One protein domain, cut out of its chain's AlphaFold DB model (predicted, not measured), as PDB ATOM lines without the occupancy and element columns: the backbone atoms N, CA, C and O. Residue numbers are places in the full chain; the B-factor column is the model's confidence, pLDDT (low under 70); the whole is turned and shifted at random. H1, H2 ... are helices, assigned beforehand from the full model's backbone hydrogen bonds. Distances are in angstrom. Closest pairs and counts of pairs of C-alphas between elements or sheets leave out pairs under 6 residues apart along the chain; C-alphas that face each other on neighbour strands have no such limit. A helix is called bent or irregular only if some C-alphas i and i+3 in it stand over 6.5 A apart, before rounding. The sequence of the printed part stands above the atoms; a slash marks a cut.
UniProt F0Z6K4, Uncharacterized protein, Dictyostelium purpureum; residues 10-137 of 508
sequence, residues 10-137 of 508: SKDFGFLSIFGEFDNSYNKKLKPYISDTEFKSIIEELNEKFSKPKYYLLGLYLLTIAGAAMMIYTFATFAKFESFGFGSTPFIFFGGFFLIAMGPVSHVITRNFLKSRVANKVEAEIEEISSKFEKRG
ATOM      1  N   SER A  10      -4.573  42.920  28.082       80.38
ATOM      2  CA  SER A  10      -3.940  43.872  28.989       80.38
ATOM      3  C   SER A  10      -2.417  43.778  28.853       80.38
ATOM      4  O   SER A  10      -1.841  42.700  28.701       80.38
ATOM      5  N   LYS A  11      -1.734  44.927  28.830       66.88
ATOM      6  CA  LYS A  11      -0.270  44.942  28.765       66.88
ATOM      7  C   LYS A  11       0.280  44.391  30.076       66.88
ATOM      8  O   LYS A  11       0.160  45.039  31.113       66.88
ATOM      9  N   ASP A  12       0.924  43.234  30.015       59.00
ATOM     10  CA  ASP A  12       1.628  42.699  31.172       59.00
ATOM     11  C   ASP A  12       2.840  43.549  31.543       59.00
ATOM     12  O   ASP A  12       3.730  43.808  30.730       59.00
ATOM     13  N   PHE A  13       2.914  43.896  32.825       49.06
ATOM     14  CA  PHE A  13       4.074  44.527  33.454       49.06
ATOM     15  C   PHE A  13       5.027  43.503  34.111       49.06
ATOM     16  O   PHE A  13       5.928  43.890  34.855       49.06
ATOM     17  N   GLY A  14       4.865  42.195  33.857       54.94
ATOM     18  CA  GLY A  14       5.576  41.129  34.577       54.94
ATOM     19  C   GLY A  14       6.412  40.192  33.698       54.94
ATOM     20  O   GLY A  14       5.980  39.743  32.647       54.94
ATOM     21  N   PHE A  15       7.601  39.815  34.178       53.75
ATOM     22  CA  PHE A  15       8.508  38.850  33.524       53.75
ATOM     23  C   PHE A  15       7.928  37.425  33.396       53.75
ATOM     24  O   PHE A  15       8.408  36.631  32.590       53.75
ATOM     25  N   LEU A  16       6.919  37.088  34.206       56.28
ATOM     26  CA  LEU A  16       6.375  35.730  34.327       56.28
ATOM     27  C   LEU A  16       5.132  35.476  33.476       56.28
ATOM     28  O   LEU A  16       4.792  34.312  33.261       56.28
ATOM     29  N   SER A  17       4.478  36.528  32.991       63.09
ATOM     30  CA  SER A  17       3.282  36.388  32.175       63.09
ATOM     31  C   SER A  17       3.643  36.571  30.701       63.09
ATOM     32  O   SER A  17       4.294  37.537  30.303       63.09
ATOM     33  N   ILE A  18       3.369  35.533  29.908       65.75
ATOM     34  CA  ILE A  18       3.761  35.458  28.488       65.75
ATOM     35  C   ILE A  18       2.677  36.075  27.596       65.75
ATOM     36  O   ILE A  18       2.994  36.606  26.534       65.75
ATOM     37  N   PHE A  19       1.425  35.993  28.040       67.75
ATOM     38  CA  PHE A  19       0.233  36.549  27.419       67.75
ATOM     39  C   PHE A  19      -0.490  37.298  28.529       67.75
ATOM     40  O   PHE A  19      -0.861  36.667  29.515       67.75
ATOM     41  N   GLY A  20      -0.659  38.610  28.385       74.06
ATOM     42  CA  GLY A  20      -1.481  39.373  29.320       74.06
ATOM     43  C   GLY A  20      -2.895  38.840  29.396       74.06
ATOM     44  O   GLY A  20      -3.351  38.117  28.508       74.06
ATOM     45  N   GLU A  21      -3.595  39.192  30.465       85.75
ATOM     46  CA  GLU A  21      -4.997  38.820  30.614       85.75
ATOM     47  C   GLU A  21      -5.819  39.529  29.537       85.75
ATOM     48  O   GLU A  21      -5.697  40.745  29.364       85.75
ATOM     49  N   PHE A  22      -6.643  38.785  28.800       88.00
ATOM     50  CA  PHE A  22      -7.586  39.365  27.849       88.00
ATOM     51  C   PHE A  22      -8.659  40.157  28.592       88.00
ATOM     52  O   PHE A  22      -9.188  39.686  29.604       88.00
ATOM     53  N   ASP A  23      -8.983  41.347  28.081       88.38
ATOM     54  CA  ASP A  23     -10.039  42.185  28.645       88.38
ATOM     55  C   ASP A  23     -11.390  41.453  28.592       88.38
ATOM     56  O   ASP A  23     -11.849  41.009  27.537       88.38
ATOM     57  N   ASN A  24     -12.040  41.325  29.747       88.06
ATOM     58  CA  ASN A  24     -13.361  40.713  29.871       88.06
ATOM     59  C   ASN A  24     -14.506  41.730  29.699       88.06
ATOM     60  O   ASN A  24     -15.681  41.387  29.877       88.06
ATOM     61  N   SER A  25     -14.185  42.976  29.339       89.69
ATOM     62  CA  SER A  25     -15.157  44.026  29.062       89.69
ATOM     63  C   SER A  25     -16.018  43.671  27.854       89.69
ATOM     64  O   SER A  25     -15.588  43.657  26.700       89.69
ATOM     65  N   TYR A  26     -17.293  43.408  28.123       88.81
ATOM     66  CA  TYR A  26     -18.239  42.980  27.107       88.81
ATOM     67  C   TYR A  26     -18.610  44.099  26.125       88.81
ATOM     68  O   TYR A  26     -19.139  45.153  26.503       88.81
ATOM     69  N   ASN A  27     -18.428  43.842  24.830       88.56
ATOM     70  CA  ASN A  27     -18.839  44.775  23.790       88.56
ATOM     71  C   ASN A  27     -20.345  44.656  23.505       88.56
ATOM     72  O   ASN A  27     -20.823  43.640  23.006       88.56
ATOM     73  N   LYS A  28     -21.109  45.737  23.725       90.50
ATOM     74  CA  LYS A  28     -22.570  45.772  23.500       90.50
ATOM     75  C   LYS A  28     -22.997  45.374  22.078       90.50
ATOM     76  O   LYS A  28     -24.138  44.947  21.905       90.50
ATOM     77  N   LYS A  29     -22.117  45.494  21.074       88.44
ATOM     78  CA  LYS A  29     -22.381  45.065  19.688       88.44
ATOM     79  C   LYS A  29     -22.512  43.540  19.542       88.44
ATOM     80  O   LYS A  29     -23.174  43.093  18.612       88.44
ATOM     81  N   LEU A  30     -21.957  42.759  20.474       88.50
ATOM     82  CA  LEU A  30     -22.039  41.293  20.501       88.50
ATOM     83  C   LEU A  30     -23.373  40.751  21.028       88.50
ATOM     84  O   LEU A  30     -23.653  39.567  20.844       88.50
ATOM     85  N   LYS A  31     -24.213  41.601  21.637       91.00
ATOM     86  CA  LYS A  31     -25.468  41.206  22.308       91.00
ATOM     87  C   LYS A  31     -26.402  40.309  21.495       91.00
ATOM     88  O   LYS A  31     -27.017  39.435  22.103       91.00
ATOM     89  N   PRO A  32     -26.526  40.468  20.167       88.62
ATOM     90  CA  PRO A  32     -27.357  39.576  19.365       88.62
ATOM     91  C   PRO A  32     -26.780  38.163  19.167       88.62
ATOM     92  O   PRO A  32     -27.531  37.272  18.786       88.62
ATOM     93  N   TYR A  33     -25.475  37.958  19.376       89.00
ATOM     94  CA  TYR A  33     -24.750  36.758  18.927       89.00
ATOM     95  C   TYR A  33     -24.215  35.895  20.074       89.00
ATOM     96  O   TYR A  33     -24.227  34.664  19.995       89.00
ATOM     97  N   ILE A  34     -23.750  36.541  21.142       92.00
ATOM     98  CA  ILE A  34     -23.179  35.894  22.324       92.00
ATOM     99  C   ILE A  34     -23.636  36.648  23.568       92.00
ATOM    100  O   ILE A  34     -23.617  37.879  23.596       92.00
ATOM    101  N   SER A  35     -24.086  35.928  24.595       95.06
ATOM    102  CA  SER A  35     -24.510  36.574  25.843       95.06
ATOM    103  C   SER A  35     -23.309  37.130  26.621       95.06
ATOM    104  O   SER A  35     -22.194  36.640  26.465       95.06
ATOM    105  N   ASP A  36     -23.527  38.136  27.475       94.88
ATOM    106  CA  ASP A  36     -22.467  38.687  28.345       94.88
ATOM    107  C   ASP A  36     -21.839  37.591  29.222       94.88
ATOM    108  O   ASP A  36     -20.621  37.463  29.289       94.88
ATOM    109  N   THR A  37     -22.668  36.723  29.811       95.62
ATOM    110  CA  THR A  37     -22.207  35.600  30.638       95.62
ATOM    111  C   THR A  37     -21.396  34.575  29.842       95.62
ATOM    112  O   THR A  37     -20.369  34.113  30.325       95.62
ATOM    113  N   GLU A  38     -21.829  34.229  28.624       95.12
ATOM    114  CA  GLU A  38     -21.114  33.286  27.746       95.12
ATOM    115  C   GLU A  38     -19.765  33.868  27.302       95.12
ATOM    116  O   GLU A  38     -18.749  33.188  27.395       95.12
ATOM    117  N   PHE A  39     -19.733  35.146  26.906       94.50
ATOM    118  CA  PHE A  39     -18.494  35.844  26.556       94.50
ATOM    119  C   PHE A  39     -17.518  35.888  27.734       94.50
ATOM    120  O   PHE A  39     -16.370  35.472  27.588       94.50
ATOM    121  N   LYS A  40     -17.973  36.339  28.911       94.19
ATOM    122  CA  LYS A  40     -17.134  36.405  30.115       94.19
ATOM    123  C   LYS A  40     -16.592  35.041  30.503       94.19
ATOM    124  O   LYS A  40     -15.397  34.935  30.730       94.19
ATOM    125  N   SER A  41     -17.428  34.002  30.494       95.75
ATOM    126  CA  SER A  41     -16.991  32.639  30.810       95.75
ATOM    127  C   SER A  41     -15.898  32.143  29.862       95.75
ATOM    128  O   SER A  41     -14.988  31.458  30.311       95.75
ATOM    129  N   ILE A  42     -15.963  32.481  28.570       94.44
ATOM    130  CA  ILE A  42     -14.942  32.084  27.588       94.44
ATOM    131  C   ILE A  42     -13.638  32.844  27.814       94.44
ATOM    132  O   ILE A  42     -12.570  32.238  27.804       94.44
ATOM    133  N   ILE A  43     -13.714  34.161  28.032       93.25
ATOM    134  CA  ILE A  43     -12.527  34.974  28.319       93.25
ATOM    135  C   ILE A  43     -11.890  34.547  29.649       93.25
ATOM    136  O   ILE A  43     -10.671  34.441  29.728       93.25
ATOM    137  N   GLU A  44     -12.690  34.238  30.669       93.06
ATOM    138  CA  GLU A  44     -12.219  33.703  31.949       93.06
ATOM    139  C   GLU A  44     -11.594  32.314  31.793       93.06
ATOM    140  O   GLU A  44     -10.529  32.084  32.354       93.06
ATOM    141  N   GLU A  45     -12.176  31.413  30.993       93.06
ATOM    142  CA  GLU A  45     -11.587  30.097  30.708       93.06
ATOM    143  C   GLU A  45     -10.247  30.230  29.968       93.06
ATOM    144  O   GLU A  45      -9.266  29.575  30.332       93.06
ATOM    145  N   LEU A  46     -10.176  31.106  28.958       90.62
ATOM    146  CA  LEU A  46      -8.935  31.418  28.248       90.62
ATOM    147  C   LEU A  46      -7.892  31.981  29.218       90.62
ATOM    148  O   LEU A  46      -6.780  31.457  29.313       90.62
ATOM    149  N   ASN A  47      -8.261  33.001  29.994       90.06
ATOM    150  CA  ASN A  47      -7.380  33.593  30.989       90.06
ATOM    151  C   ASN A  47      -6.958  32.551  32.031       90.06
ATOM    152  O   ASN A  47      -5.786  32.499  32.365       90.06
ATOM    153  N   GLU A  48      -7.817  31.650  32.506       89.62
ATOM    154  CA  GLU A  48      -7.431  30.604  33.461       89.62
ATOM    155  C   GLU A  48      -6.449  29.589  32.848       89.62
ATOM    156  O   GLU A  48      -5.463  29.203  33.493       89.62
ATOM    157  N   LYS A  49      -6.673  29.175  31.593       88.06
ATOM    158  CA  LYS A  49      -5.784  28.247  30.871       88.06
ATOM    159  C   LYS A  49      -4.386  28.833  30.652       88.06
ATOM    160  O   LYS A  49      -3.407  28.074  30.640       88.06
ATOM    161  N   PHE A  50      -4.275  30.155  30.493       83.88
ATOM    162  CA  PHE A  50      -3.017  30.826  30.144       83.88
ATOM    163  C   PHE A  50      -2.362  31.633  31.277       83.88
ATOM    164  O   PHE A  50      -1.144  31.802  31.240       83.88
ATOM    165  N   SER A  51      -3.109  32.044  32.306       77.50
ATOM    166  CA  SER A  51      -2.612  32.810  33.465       77.50
ATOM    167  C   SER A  51      -1.799  31.968  34.434       77.50
ATOM    168  O   SER A  51      -0.906  32.492  35.098       77.50
ATOM    169  N   LYS A  52      -2.070  30.658  34.533       74.44
ATOM    170  CA  LYS A  52      -1.337  29.791  35.460       74.44
ATOM    171  C   LYS A  52       0.133  29.758  35.031       74.44
ATOM    172  O   LYS A  52       0.436  29.180  33.978       74.44
ATOM    173  N   PRO A  53       1.059  30.342  35.825       64.19
ATOM    174  CA  PRO A  53       2.470  30.332  35.489       64.19
ATOM    175  C   PRO A  53       2.878  28.872  35.429       64.19
ATOM    176  O   PRO A  53       2.846  28.150  36.427       64.19
ATOM    177  N   LYS A  54       3.188  28.395  34.225       71.25
ATOM    178  CA  LYS A  54       3.504  26.985  34.065       71.25
ATOM    179  C   LYS A  54       4.772  26.743  34.872       71.25
ATOM    180  O   LYS A  54       5.798  27.351  34.582       71.25
ATOM    181  N   TYR A  55       4.691  25.885  35.890       77.31
ATOM    182  CA  TYR A  55       5.761  25.638  36.865       77.31
ATOM    183  C   TYR A  55       7.132  25.358  36.231       77.31
ATOM    184  O   TYR A  55       8.154  25.573  36.872       77.31
ATOM    185  N   TYR A  56       7.184  24.942  34.960       73.06
ATOM    186  CA  TYR A  56       8.442  24.810  34.229       73.06
ATOM    187  C   TYR A  56       9.153  26.156  33.970       73.06
ATOM    188  O   TYR A  56      10.377  26.164  33.949       73.06
ATOM    189  N   LEU A  57       8.450  27.286  33.779       73.62
ATOM    190  CA  LEU A  57       9.070  28.617  33.635       73.62
ATOM    191  C   LEU A  57       9.756  29.010  34.932       73.62
ATOM    192  O   LEU A  57      10.911  29.428  34.925       73.62
ATOM    193  N   LEU A  58       9.045  28.813  36.044       77.50
ATOM    194  CA  LEU A  58       9.594  28.986  37.377       77.50
ATOM    195  C   LEU A  58      10.786  28.042  37.589       77.50
ATOM    196  O   LEU A  58      11.822  28.479  38.067       77.50
ATOM    197  N   GLY A  59      10.682  26.783  37.159       80.81
ATOM    198  CA  GLY A  59      11.773  25.808  37.209       80.81
ATOM    199  C   GLY A  59      13.011  26.239  36.415       80.81
ATOM    200  O   GLY A  59      14.119  26.162  36.933       80.81
ATOM    201  N   LEU A  60      12.842  26.754  35.193       76.44
ATOM    202  CA  LEU A  60      13.939  27.270  34.362       76.44
ATOM    203  C   LEU A  60      14.568  28.533  34.960       76.44
ATOM    204  O   LEU A  60      15.789  28.698  34.939       76.44
ATOM    205  N   TYR A  61      13.749  29.409  35.541       76.31
ATOM    206  CA  TYR A  61      14.227  30.581  36.265       76.31
ATOM    207  C   TYR A  61      15.038  30.187  37.510       76.31
ATOM    208  O   TYR A  61      16.160  30.657  37.689       76.31
ATOM    209  N   LEU A  62      14.530  29.252  38.319       81.75
ATOM    210  CA  LEU A  62      15.239  28.706  39.479       81.75
ATOM    211  C   LEU A  62      16.538  27.999  39.076       81.75
ATOM    212  O   LEU A  62      17.548  28.165  39.756       81.75
ATOM    213  N   LEU A  63      16.552  27.276  37.951       79.50
ATOM    214  CA  LEU A  63      17.760  26.656  37.399       79.50
ATOM    215  C   LEU A  63      18.816  27.709  37.023       79.50
ATOM    216  O   LEU A  63      20.002  27.516  37.282       79.50
ATOM    217  N   THR A  64      18.383  28.846  36.473       76.38
ATOM    218  CA  THR A  64      19.269  29.969  36.129       76.38
ATOM    219  C   THR A  64      19.867  30.607  37.387       76.38
ATOM    220  O   THR A  64      21.075  30.836  37.445       76.38
ATOM    221  N   ILE A  65      19.052  30.829  38.429       81.06
ATOM    222  CA  ILE A  65      19.525  31.325  39.732       81.06
ATOM    223  C   ILE A  65      20.511  30.339  40.363       81.06
ATOM    224  O   ILE A  65      21.564  30.754  40.844       81.06
ATOM    225  N   ALA A  66      20.204  29.040  40.342       81.88
ATOM    226  CA  ALA A  66      21.087  28.008  40.876       81.88
ATOM    227  C   ALA A  66      22.441  27.988  40.144       81.88
ATOM    228  O   ALA A  66      23.486  27.908  40.791       81.88
ATOM    229  N   GLY A  67      22.436  28.141  38.815       79.31
ATOM    230  CA  GLY A  67      23.655  28.278  38.013       79.31
ATOM    231  C   GLY A  67      24.480  29.514  38.387       79.31
ATOM    232  O   GLY A  67      25.692  29.412  38.579       79.31
ATOM    233  N   ALA A  68      23.830  30.668  38.568       79.62
ATOM    234  CA  ALA A  68      24.496  31.895  39.008       79.62
ATOM    235  C   ALA A  68      25.071  31.773  40.433       79.62
ATOM    236  O   ALA A  68      26.200  32.191  40.687       79.62
ATOM    237  N   ALA A  69      24.339  31.150  41.360       82.50
ATOM    238  CA  ALA A  69      24.799  30.920  42.729       82.50
ATOM    239  C   ALA A  69      26.006  29.967  42.783       82.50
ATOM    240  O   ALA A  69      26.992  30.265  43.459       82.50
ATOM    241  N   MET A  70      25.966  28.863  42.026       78.94
ATOM    242  CA  MET A  70      27.096  27.934  41.871       78.94
ATOM    243  C   MET A  70      28.337  28.660  41.352       78.94
ATOM    244  O   MET A  70      29.438  28.450  41.854       78.94
ATOM    245  N   MET A  71      28.169  29.577  40.402       74.44
ATOM    246  CA  MET A  71      29.269  30.379  39.884       74.44
ATOM    247  C   MET A  71      29.878  31.305  40.940       74.44
ATOM    248  O   MET A  71      31.094  31.281  41.126       74.44
ATOM    249  N   ILE A  72      29.057  32.079  41.657       82.25
ATOM    250  CA  ILE A  72      29.529  32.964  42.736       82.25
ATOM    251  C   ILE A  72      30.283  32.150  43.790       82.25
ATOM    252  O   ILE A  72      31.365  32.547  44.219       82.25
ATOM    253  N   TYR A  73      29.751  30.982  44.163       83.06
ATOM    254  CA  TYR A  73      30.411  30.066  45.090       83.06
ATOM    255  C   TYR A  73      31.771  29.589  44.557       83.06
ATOM    256  O   TYR A  73      32.758  29.584  45.295       83.06
ATOM    257  N   THR A  74      31.851  29.249  43.269       76.62
ATOM    258  CA  THR A  74      33.096  28.806  42.625       76.62
ATOM    259  C   THR A  74      34.143  29.925  42.612       76.62
ATOM    260  O   THR A  74      35.285  29.687  42.998       76.62
ATOM    261  N   PHE A  75      33.756  31.162  42.277       76.00
ATOM    262  CA  PHE A  75      34.639  32.336  42.346       76.00
ATOM    263  C   PHE A  75      35.095  32.646  43.774       76.00
ATOM    264  O   PHE A  75      36.280  32.885  44.001       76.00
ATOM    265  N   ALA A  76      34.182  32.606  44.747       81.50
ATOM    266  CA  ALA A  76      34.507  32.850  46.150       81.50
ATOM    267  C   ALA A  76      35.463  31.790  46.716       81.50
ATOM    268  O   ALA A  76      36.330  32.104  47.530       81.50
ATOM    269  N   THR A  77      35.318  30.537  46.278       78.50
ATOM    270  CA  THR A  77      36.216  29.442  46.662       78.50
ATOM    271  C   THR A  77      37.575  29.600  45.984       78.50
ATOM    272  O   THR A  77      38.603  29.446  46.637       78.50
ATOM    273  N   PHE A  78      37.593  29.995  44.710       72.75
ATOM    274  CA  PHE A  78      38.817  30.246  43.957       72.75
ATOM    275  C   PHE A  78      39.641  31.400  44.551       72.75
ATOM    276  O   PHE A  78      40.850  31.270  44.709       72.75
ATOM    277  N   ALA A  79      38.987  32.486  44.977       76.56
ATOM    278  CA  ALA A  79      39.648  33.636  45.600       76.56
ATOM    279  C   ALA A  79      40.379  33.305  46.917       76.56
ATOM    280  O   ALA A  79      41.236  34.072  47.343       76.56
ATOM    281  N   LYS A  80      40.054  32.179  47.570       78.44
ATOM    282  CA  LYS A  80      40.688  31.747  48.828       78.44
ATOM    283  C   LYS A  80      41.928  30.874  48.632       78.44
ATOM    284  O   LYS A  80      42.655  30.645  49.593       78.44
ATOM    285  N   PHE A  81      42.169  30.356  47.430       73.88
ATOM    286  CA  PHE A  81      43.301  29.474  47.166       73.88
ATOM    287  C   PHE A  81      44.511  30.278  46.674       73.88
ATOM    288  O   PHE A  81      44.690  30.482  45.477       73.88
ATOM    289  N   GLU A  82      45.368  30.707  47.604       62.62
ATOM    290  CA  GLU A  82      46.533  31.570  47.335       62.62
ATOM    291  C   GLU A  82      47.665  30.936  46.493       62.62
ATOM    292  O   GLU A  82      48.613  31.635  46.150       62.62
ATOM    293  N   SER A  83      47.635  29.647  46.122       61.16
ATOM    294  CA  SER A  83      48.785  29.045  45.407       61.16
ATOM    295  C   SER A  83      48.521  27.737  44.648       61.16
ATOM    296  O   SER A  83      49.343  26.819  44.669       61.16
ATOM    297  N   PHE A  84      47.402  27.608  43.929       56.41
ATOM    298  CA  PHE A  84      47.238  26.432  43.063       56.41
ATOM    299  C   PHE A  84      48.122  26.522  41.810       56.41
ATOM    300  O   PHE A  84      47.994  27.438  40.998       56.41
ATOM    301  N   GLY A  85      49.017  25.540  41.650       61.44
ATOM    302  CA  GLY A  85      49.813  25.347  40.442       61.44
ATOM    303  C   GLY A  85      48.927  25.273  39.193       61.44
ATOM    304  O   GLY A  85      47.858  24.668  39.219       61.44
ATOM    305  N   PHE A  86      49.398  25.891  38.110       60.94
ATOM    306  CA  PHE A  86      48.735  26.224  36.836       60.94
ATOM    307  C   PHE A  86      47.921  25.129  36.092       60.94
ATOM    308  O   PHE A  86      47.420  25.388  35.001       60.94
ATOM    309  N   GLY A  87      47.771  23.913  36.624       65.94
ATOM    310  CA  GLY A  87      47.189  22.771  35.909       65.94
ATOM    311  C   GLY A  87      45.655  22.713  35.851       65.94
ATOM    312  O   GLY A  87      45.113  22.216  34.869       65.94
ATOM    313  N   SER A  88      44.930  23.204  36.865       65.56
ATOM    314  CA  SER A  88      43.456  23.064  36.959       65.56
ATOM    315  C   SER A  88      42.676  24.366  36.738       65.56
ATOM    316  O   SER A  88      41.470  24.344  36.489       65.56
ATOM    317  N   THR A  89      43.373  25.499  36.760       66.56
ATOM    318  CA  THR A  89      42.852  26.858  36.585       66.56
ATOM    319  C   THR A  89      42.010  27.076  35.317       66.56
ATOM    320  O   THR A  89      40.940  27.680  35.428       66.56
ATOM    321  N   PRO A  90      42.403  26.586  34.121       71.44
ATOM    322  CA  PRO A  90      41.640  26.866  32.906       71.44
ATOM    323  C   PRO A  90      40.267  26.181  32.894       71.44
ATOM    324  O   PRO A  90      39.297  26.797  32.468       71.44
ATOM    325  N   PHE A  91      40.130  24.956  33.413       69.50
ATOM    326  CA  PHE A  91      38.848  24.235  33.382       69.50
ATOM    327  C   PHE A  91      37.754  24.931  34.199       69.50
ATOM    328  O   PHE A  91      36.608  25.011  33.759       69.50
ATOM    329  N   ILE A  92      38.112  25.486  35.359       67.75
ATOM    330  CA  ILE A  92      37.179  26.224  36.220       67.75
ATOM    331  C   ILE A  92      36.810  27.567  35.575       67.75
ATOM    332  O   ILE A  92      35.640  27.949  35.566       67.75
ATOM    333  N   PHE A  93      37.788  28.257  34.980       70.12
ATOM    334  CA  PHE A  93      37.570  29.550  34.335       70.12
ATOM    335  C   PHE A  93      36.701  29.426  33.072       70.12
ATOM    336  O   PHE A  93      35.724  30.159  32.918       70.12
ATOM    337  N   PHE A  94      36.991  28.450  32.204       76.12
ATOM    338  CA  PHE A  94      36.186  28.174  31.011       76.12
ATOM    339  C   PHE A  94      34.799  27.634  31.367       76.12
ATOM    340  O   PHE A  94      33.823  28.041  30.744       76.12
ATOM    341  N   GLY A  95      34.680  26.788  32.398       73.75
ATOM    342  CA  GLY A  95      33.384  26.319  32.895       73.75
ATOM    343  C   GLY A  95      32.505  27.460  33.419       73.75
ATOM    344  O   GLY A  95      31.330  27.550  33.065       73.75
ATOM    345  N   GLY A  96      33.081  28.382  34.199       69.94
ATOM    346  CA  GLY A  96      32.384  29.576  34.682       69.94
ATOM    347  C   GLY A  96      31.966  30.514  33.549       69.94
ATOM    348  O   GLY A  96      30.806  30.920  33.478       69.94
ATOM    349  N   PHE A  97      32.873  30.805  32.612       75.12
ATOM    350  CA  PHE A  97      32.574  31.660  31.460       75.12
ATOM    351  C   PHE A  97      31.493  31.052  30.554       75.12
ATOM    352  O   PHE A  97      30.587  31.758  30.112       75.12
ATOM    353  N   PHE A  98      31.531  29.736  30.330       77.38
ATOM    354  CA  PHE A  98      30.520  29.028  29.548       77.38
ATOM    355  C   PHE A  98      29.132  29.127  30.186       77.38
ATOM    356  O   PHE A  98      28.161  29.355  29.473       77.38
ATOM    357  N   LEU A  99      29.020  29.036  31.515       71.00
ATOM    358  CA  LEU A  99      27.745  29.209  32.221       71.00
ATOM    359  C   LEU A  99      27.234  30.663  32.175       71.00
ATOM    360  O   LEU A  99      26.030  30.861  32.005       71.00
ATOM    361  N   ILE A 100      28.121  31.671  32.249       72.38
ATOM    362  CA  ILE A 100      27.759  33.092  32.040       72.38
ATOM    363  C   ILE A 100      27.233  33.295  30.626       72.38
ATOM    364  O   ILE A 100      26.231  33.975  30.453       72.38
ATOM    365  N   ALA A 101      27.896  32.726  29.618       78.94
ATOM    366  CA  ALA A 101      27.505  32.898  28.226       78.94
ATOM    367  C   ALA A 101      26.218  32.120  27.895       78.94
ATOM    368  O   ALA A 101      25.332  32.634  27.212       78.94
ATOM    369  N   MET A 102      26.074  30.901  28.422       77.81
ATOM    370  CA  MET A 102      24.902  30.055  28.199       77.81
ATOM    371  C   MET A 102      23.654  30.557  28.920       77.81
ATOM    372  O   MET A 102      22.556  30.319  28.428       77.81
ATOM    373  N   GLY A 103      23.772  31.258  30.052       76.94
ATOM    374  CA  GLY A 103      22.618  31.792  30.785       76.94
ATOM    375  C   GLY A 103      21.726  32.695  29.917       76.94
ATOM    376  O   GLY A 103      20.572  32.346  29.670       76.94
ATOM    377  N   PRO A 104      22.236  33.814  29.373       77.12
ATOM    378  CA  PRO A 104      21.486  34.699  28.488       77.12
ATOM    379  C   PRO A 104      21.030  34.016  27.199       77.12
ATOM    380  O   PRO A 104      19.888  34.203  26.787       77.12
ATOM    381  N   VAL A 105      21.881  33.192  26.575       78.25
ATOM    382  CA  VAL A 105      21.534  32.491  25.327       78.25
ATOM    383  C   VAL A 105      20.393  31.504  25.562       78.25
ATOM    384  O   VAL A 105      19.386  31.542  24.855       78.25
ATOM    385  N   SER A 106      20.500  30.668  26.597       74.62
ATOM    386  CA  SER A 106      19.433  29.747  26.987       74.62
ATOM    387  C   SER A 106      18.173  30.503  27.382       74.62
ATOM    388  O   SER A 106      17.094  30.081  26.981       74.62
ATOM    389  N   HIS A 107      18.281  31.646  28.064       74.38
ATOM    390  CA  HIS A 107      17.138  32.487  28.403       74.38
ATOM    391  C   HIS A 107      16.423  33.024  27.155       74.38
ATOM    392  O   HIS A 107      15.201  32.907  27.061       74.38
ATOM    393  N   VAL A 108      17.160  33.548  26.169       79.25
ATOM    394  CA  VAL A 108      16.594  34.058  24.908       79.25
ATOM    395  C   VAL A 108      15.942  32.935  24.100       79.25
ATOM    396  O   VAL A 108      14.790  33.076  23.685       79.25
ATOM    397  N   ILE A 109      16.625  31.796  23.928       78.31
ATOM    398  CA  ILE A 109      16.089  30.632  23.201       78.31
ATOM    399  C   ILE A 109      14.834  30.104  23.895       78.31
ATOM    400  O   ILE A 109      13.803  29.908  23.254       78.31
ATOM    401  N   THR A 110      14.905  29.928  25.215       76.00
ATOM    402  CA  THR A 110      13.795  29.479  26.058       76.00
ATOM    403  C   THR A 110      12.612  30.417  25.888       76.00
ATOM    404  O   THR A 110      11.532  29.963  25.520       76.00
ATOM    405  N   ARG A 111      12.811  31.729  26.050       75.25
ATOM    406  CA  ARG A 111      11.753  32.737  25.915       75.25
ATOM    407  C   ARG A 111      11.111  32.719  24.528       75.25
ATOM    408  O   ARG A 111       9.886  32.745  24.445       75.25
ATOM    409  N   ASN A 112      11.898  32.640  23.460       77.69
ATOM    410  CA  ASN A 112      11.379  32.632  22.089       77.69
ATOM    411  C   ASN A 112      10.613  31.343  21.772       77.69
ATOM    412  O   ASN A 112       9.490  31.394  21.270       77.69
ATOM    413  N   PHE A 113      11.171  30.188  22.140       79.19
ATOM    414  CA  PHE A 113      10.507  28.895  21.976       79.19
ATOM    415  C   PHE A 113       9.198  28.825  22.770       79.19
ATOM    416  O   PHE A 113       8.194  28.282  22.309       79.19
ATOM    417  N   LEU A 114       9.194  29.421  23.960       76.81
ATOM    418  CA  LEU A 114       8.029  29.499  24.820       76.81
ATOM    419  C   LEU A 114       6.940  30.391  24.280       76.81
ATOM    420  O   LEU A 114       5.791  29.964  24.252       76.81
ATOM    421  N   LYS A 115       7.297  31.587  23.820       77.00
ATOM    422  CA  LYS A 115       6.355  32.481  23.148       77.00
ATOM    423  C   LYS A 115       5.697  31.782  21.966       77.00
ATOM    424  O   LYS A 115       4.476  31.770  21.893       77.00
ATOM    425  N   SER A 116       6.482  31.122  21.112       79.88
ATOM    426  CA  SER A 116       5.955  30.380  19.963       79.88
ATOM    427  C   SER A 116       5.027  29.236  20.388       79.88
ATOM    428  O   SER A 116       3.891  29.157  19.927       79.88
ATOM    429  N   ARG A 117       5.442  28.384  21.338       82.75
ATOM    430  CA  ARG A 117       4.596  27.276  21.811       82.75
ATOM    431  C   ARG A 117       3.332  27.732  22.523       82.75
ATOM    432  O   ARG A 117       2.318  27.049  22.427       82.75
ATOM    433  N   VAL A 118       3.401  28.809  23.301       81.00
ATOM    434  CA  VAL A 118       2.223  29.352  23.979       81.00
ATOM    435  C   VAL A 118       1.293  29.976  22.948       81.00
ATOM    436  O   VAL A 118       0.125  29.619  22.961       81.00
ATOM    437  N   ALA A 119       1.800  30.776  22.007       83.00
ATOM    438  CA  ALA A 119       0.991  31.357  20.937       83.00
ATOM    439  C   ALA A 119       0.262  30.287  20.117       83.00
ATOM    440  O   ALA A 119      -0.944  30.388  19.948       83.00
ATOM    441  N   ASN A 120       0.946  29.211  19.719       86.44
ATOM    442  CA  ASN A 120       0.312  28.114  18.978       86.44
ATOM    443  C   ASN A 120      -0.750  27.373  19.813       86.44
ATOM    444  O   ASN A 120      -1.714  26.849  19.267       86.44
ATOM    445  N   LYS A 121      -0.592  27.307  21.143       88.44
ATOM    446  CA  LYS A 121      -1.620  26.740  22.031       88.44
ATOM    447  C   LYS A 121      -2.819  27.671  22.189       88.44
ATOM    448  O   LYS A 121      -3.938  27.184  22.214       88.44
ATOM    449  N   VAL A 122      -2.582  28.978  22.308       87.31
ATOM    450  CA  VAL A 122      -3.644  29.994  22.352       87.31
ATOM    451  C   VAL A 122      -4.436  29.972  21.049       87.31
ATOM    452  O   VAL A 122      -5.656  29.945  21.084       87.31
ATOM    453  N   GLU A 123      -3.746  29.898  19.916       90.25
ATOM    454  CA  GLU A 123      -4.347  29.781  18.590       90.25
ATOM    455  C   GLU A 123      -5.209  28.520  18.455       90.25
ATOM    456  O   GLU A 123      -6.358  28.632  18.050       90.25
ATOM    457  N   ALA A 124      -4.720  27.355  18.896       92.25
ATOM    458  CA  ALA A 124      -5.501  26.115  18.874       92.25
ATOM    459  C   ALA A 124      -6.762  26.173  19.763       92.25
ATOM    460  O   ALA A 124      -7.818  25.679  19.379       92.25
ATOM    461  N   GLU A 125      -6.676  26.787  20.946       93.19
ATOM    462  CA  GLU A 125      -7.832  26.964  21.840       93.19
ATOM    463  C   GLU A 125      -8.842  27.970  21.263       93.19
ATOM    464  O   GLU A 125     -10.052  27.762  21.346       93.19
ATOM    465  N   ILE A 126      -8.359  29.042  20.626       92.12
ATOM    466  CA  ILE A 126      -9.203  30.008  19.915       92.12
ATOM    467  C   ILE A 126      -9.873  29.358  18.704       92.12
ATOM    468  O   ILE A 126     -11.051  29.609  18.475       92.12
ATOM    469  N   GLU A 127      -9.177  28.494  17.968       93.12
ATOM    470  CA  GLU A 127      -9.743  27.723  16.860       93.12
ATOM    471  C   GLU A 127     -10.841  26.764  17.353       93.12
ATOM    472  O   GLU A 127     -11.922  26.701  16.761       93.12
ATOM    473  N   GLU A 128     -10.634  26.096  18.495       94.50
ATOM    474  CA  GLU A 128     -11.666  25.266  19.124       94.50
ATOM    475  C   GLU A 128     -12.899  26.099  19.508       94.50
ATOM    476  O   GLU A 128     -14.032  25.709  19.210       94.50
ATOM    477  N   ILE A 129     -12.707  27.268  20.128       92.31
ATOM    478  CA  ILE A 129     -13.801  28.198  20.440       92.31
ATOM    479  C   ILE A 129     -14.494  28.641  19.149       92.31
ATOM    480  O   ILE A 129     -15.715  28.539  19.052       92.31
ATOM    481  N   SER A 130     -13.735  29.058  18.136       92.31
ATOM    482  CA  SER A 130     -14.246  29.490  16.834       92.31
ATOM    483  C   SER A 130     -15.150  28.420  16.211       92.31
ATOM    484  O   SER A 130     -16.285  28.717  15.838       92.31
ATOM    485  N   SER A 131     -14.736  27.148  16.240       93.44
ATOM    486  CA  SER A 131     -15.535  26.023  15.729       93.44
ATOM    487  C   SER A 131     -16.887  25.848  16.446       93.44
ATOM    488  O   SER A 131     -17.892  25.491  15.824       93.44
ATOM    489  N   LYS A 132     -16.968  26.163  17.751       93.56
ATOM    490  CA  LYS A 132     -18.226  26.109  18.527       93.56
ATOM    491  C   LYS A 132     -19.210  27.201  18.096       93.56
ATOM    492  O   LYS A 132     -20.424  26.999  18.188       93.56
ATOM    493  N   PHE A 133     -18.704  28.335  17.611       90.75
ATOM    494  CA  PHE A 133     -19.507  29.489  17.207       90.75
ATOM    495  C   PHE A 133     -19.681  29.654  15.693       90.75
ATOM    496  O   PHE A 133     -20.514  30.460  15.270       90.75
ATOM    497  N   GLU A 134     -19.004  28.844  14.881       91.12
ATOM    498  CA  GLU A 134     -19.086  28.880  13.418       91.12
ATOM    499  C   GLU A 134     -20.539  28.766  12.920       91.12
ATOM    500  O   GLU A 134     -20.980  29.531  12.063       91.12
ATOM    501  N   LYS A 135     -21.352  27.908  13.558       89.81
ATOM    502  CA  LYS A 135     -22.791  27.761  13.254       89.81
ATOM    503  C   LYS A 135     -23.612  29.033  13.502       89.81
ATOM    504  O   LYS A 135     -24.689  29.180  12.931       89.81
ATOM    505  N   ARG A 136     -23.134  29.933  14.369       89.56
ATOM    506  CA  ARG A 136     -23.742  31.248  14.643       89.56
ATOM    507  C   ARG A 136     -23.170  32.350  13.739       89.56
ATOM    508  O   ARG A 136     -23.568  33.504  13.883       89.56
ATOM    509  N   GLY A 137     -22.256  32.012  12.825       90.19
ATOM    510  CA  GLY A 137     -21.581  32.961  11.942       90.19
ATOM    511  C   GLY A 137     -20.570  33.853  12.662       90.19
ATOM    512  O   GLY A 137     -20.336  34.972  12.207       90.19
TER     513      GLY A 137
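This is residues 10 to 137 of the 508 residues of an uncharacterized protein of Dictyostelium purpureum (UniProt F0Z6K4). A long rod: H3 runs most of its length, and H2 and then H1 follow one another beside it, running back the opposite way, with the unnamed residues 10 to 35 alongside H1. Residues 79 to 88 stick out at one end. The printed part has 128 residues with three named helices, H1, H2, H3 in chain order, and no named strand: all helix. It is extended, with a radius of gyration of the C-alphas of 23.8 A and spans of 81 by 21 by 19 A.

H3, residues 89 to 136, is 70.3 A long, from C-alpha 89 at (42.852, 26.858, 36.585) to C-alpha 136 at (-23.742, 31.248, 14.643). It has a kink of 30 degrees near residue 130 and is irregular, with C-alphas 132 and 135 7.2 A apart. H2, residues 55 to 78, is 34.1 A long. H1, residues 36 to 51, is 21.3 A long and begins at C-alpha 36 at (-22.467, 38.687, 28.345).

H3 and H2 form a helical hairpin, at a shallow tilt of 7 degrees, opposite ways. They touch through residues 96 to 103 of H3 and 64 to 71 of H2 alone; the closest C-alphas, of Met 71 and Gly 96, are 6.1 A apart. H1 and H3 are close but not clearly touching, the closest C-alphas, of Phe 50 and Val 122, being 7.9 A apart. H1 and H2 are apart. In H1 and H2 every O i to N i+4 pair is within hydrogen-bond range; in H3, 40 of 44.

The C-alphas of Pro 32 and Gly 85, the two farthest apart, are 81.3 A apart. The printed part has no cut. The link from H1 to H2 is tight, that from H2 to H3 short. The pLDDT is under 70 at 21 residues, among them 11 to 19 and 82 to 89.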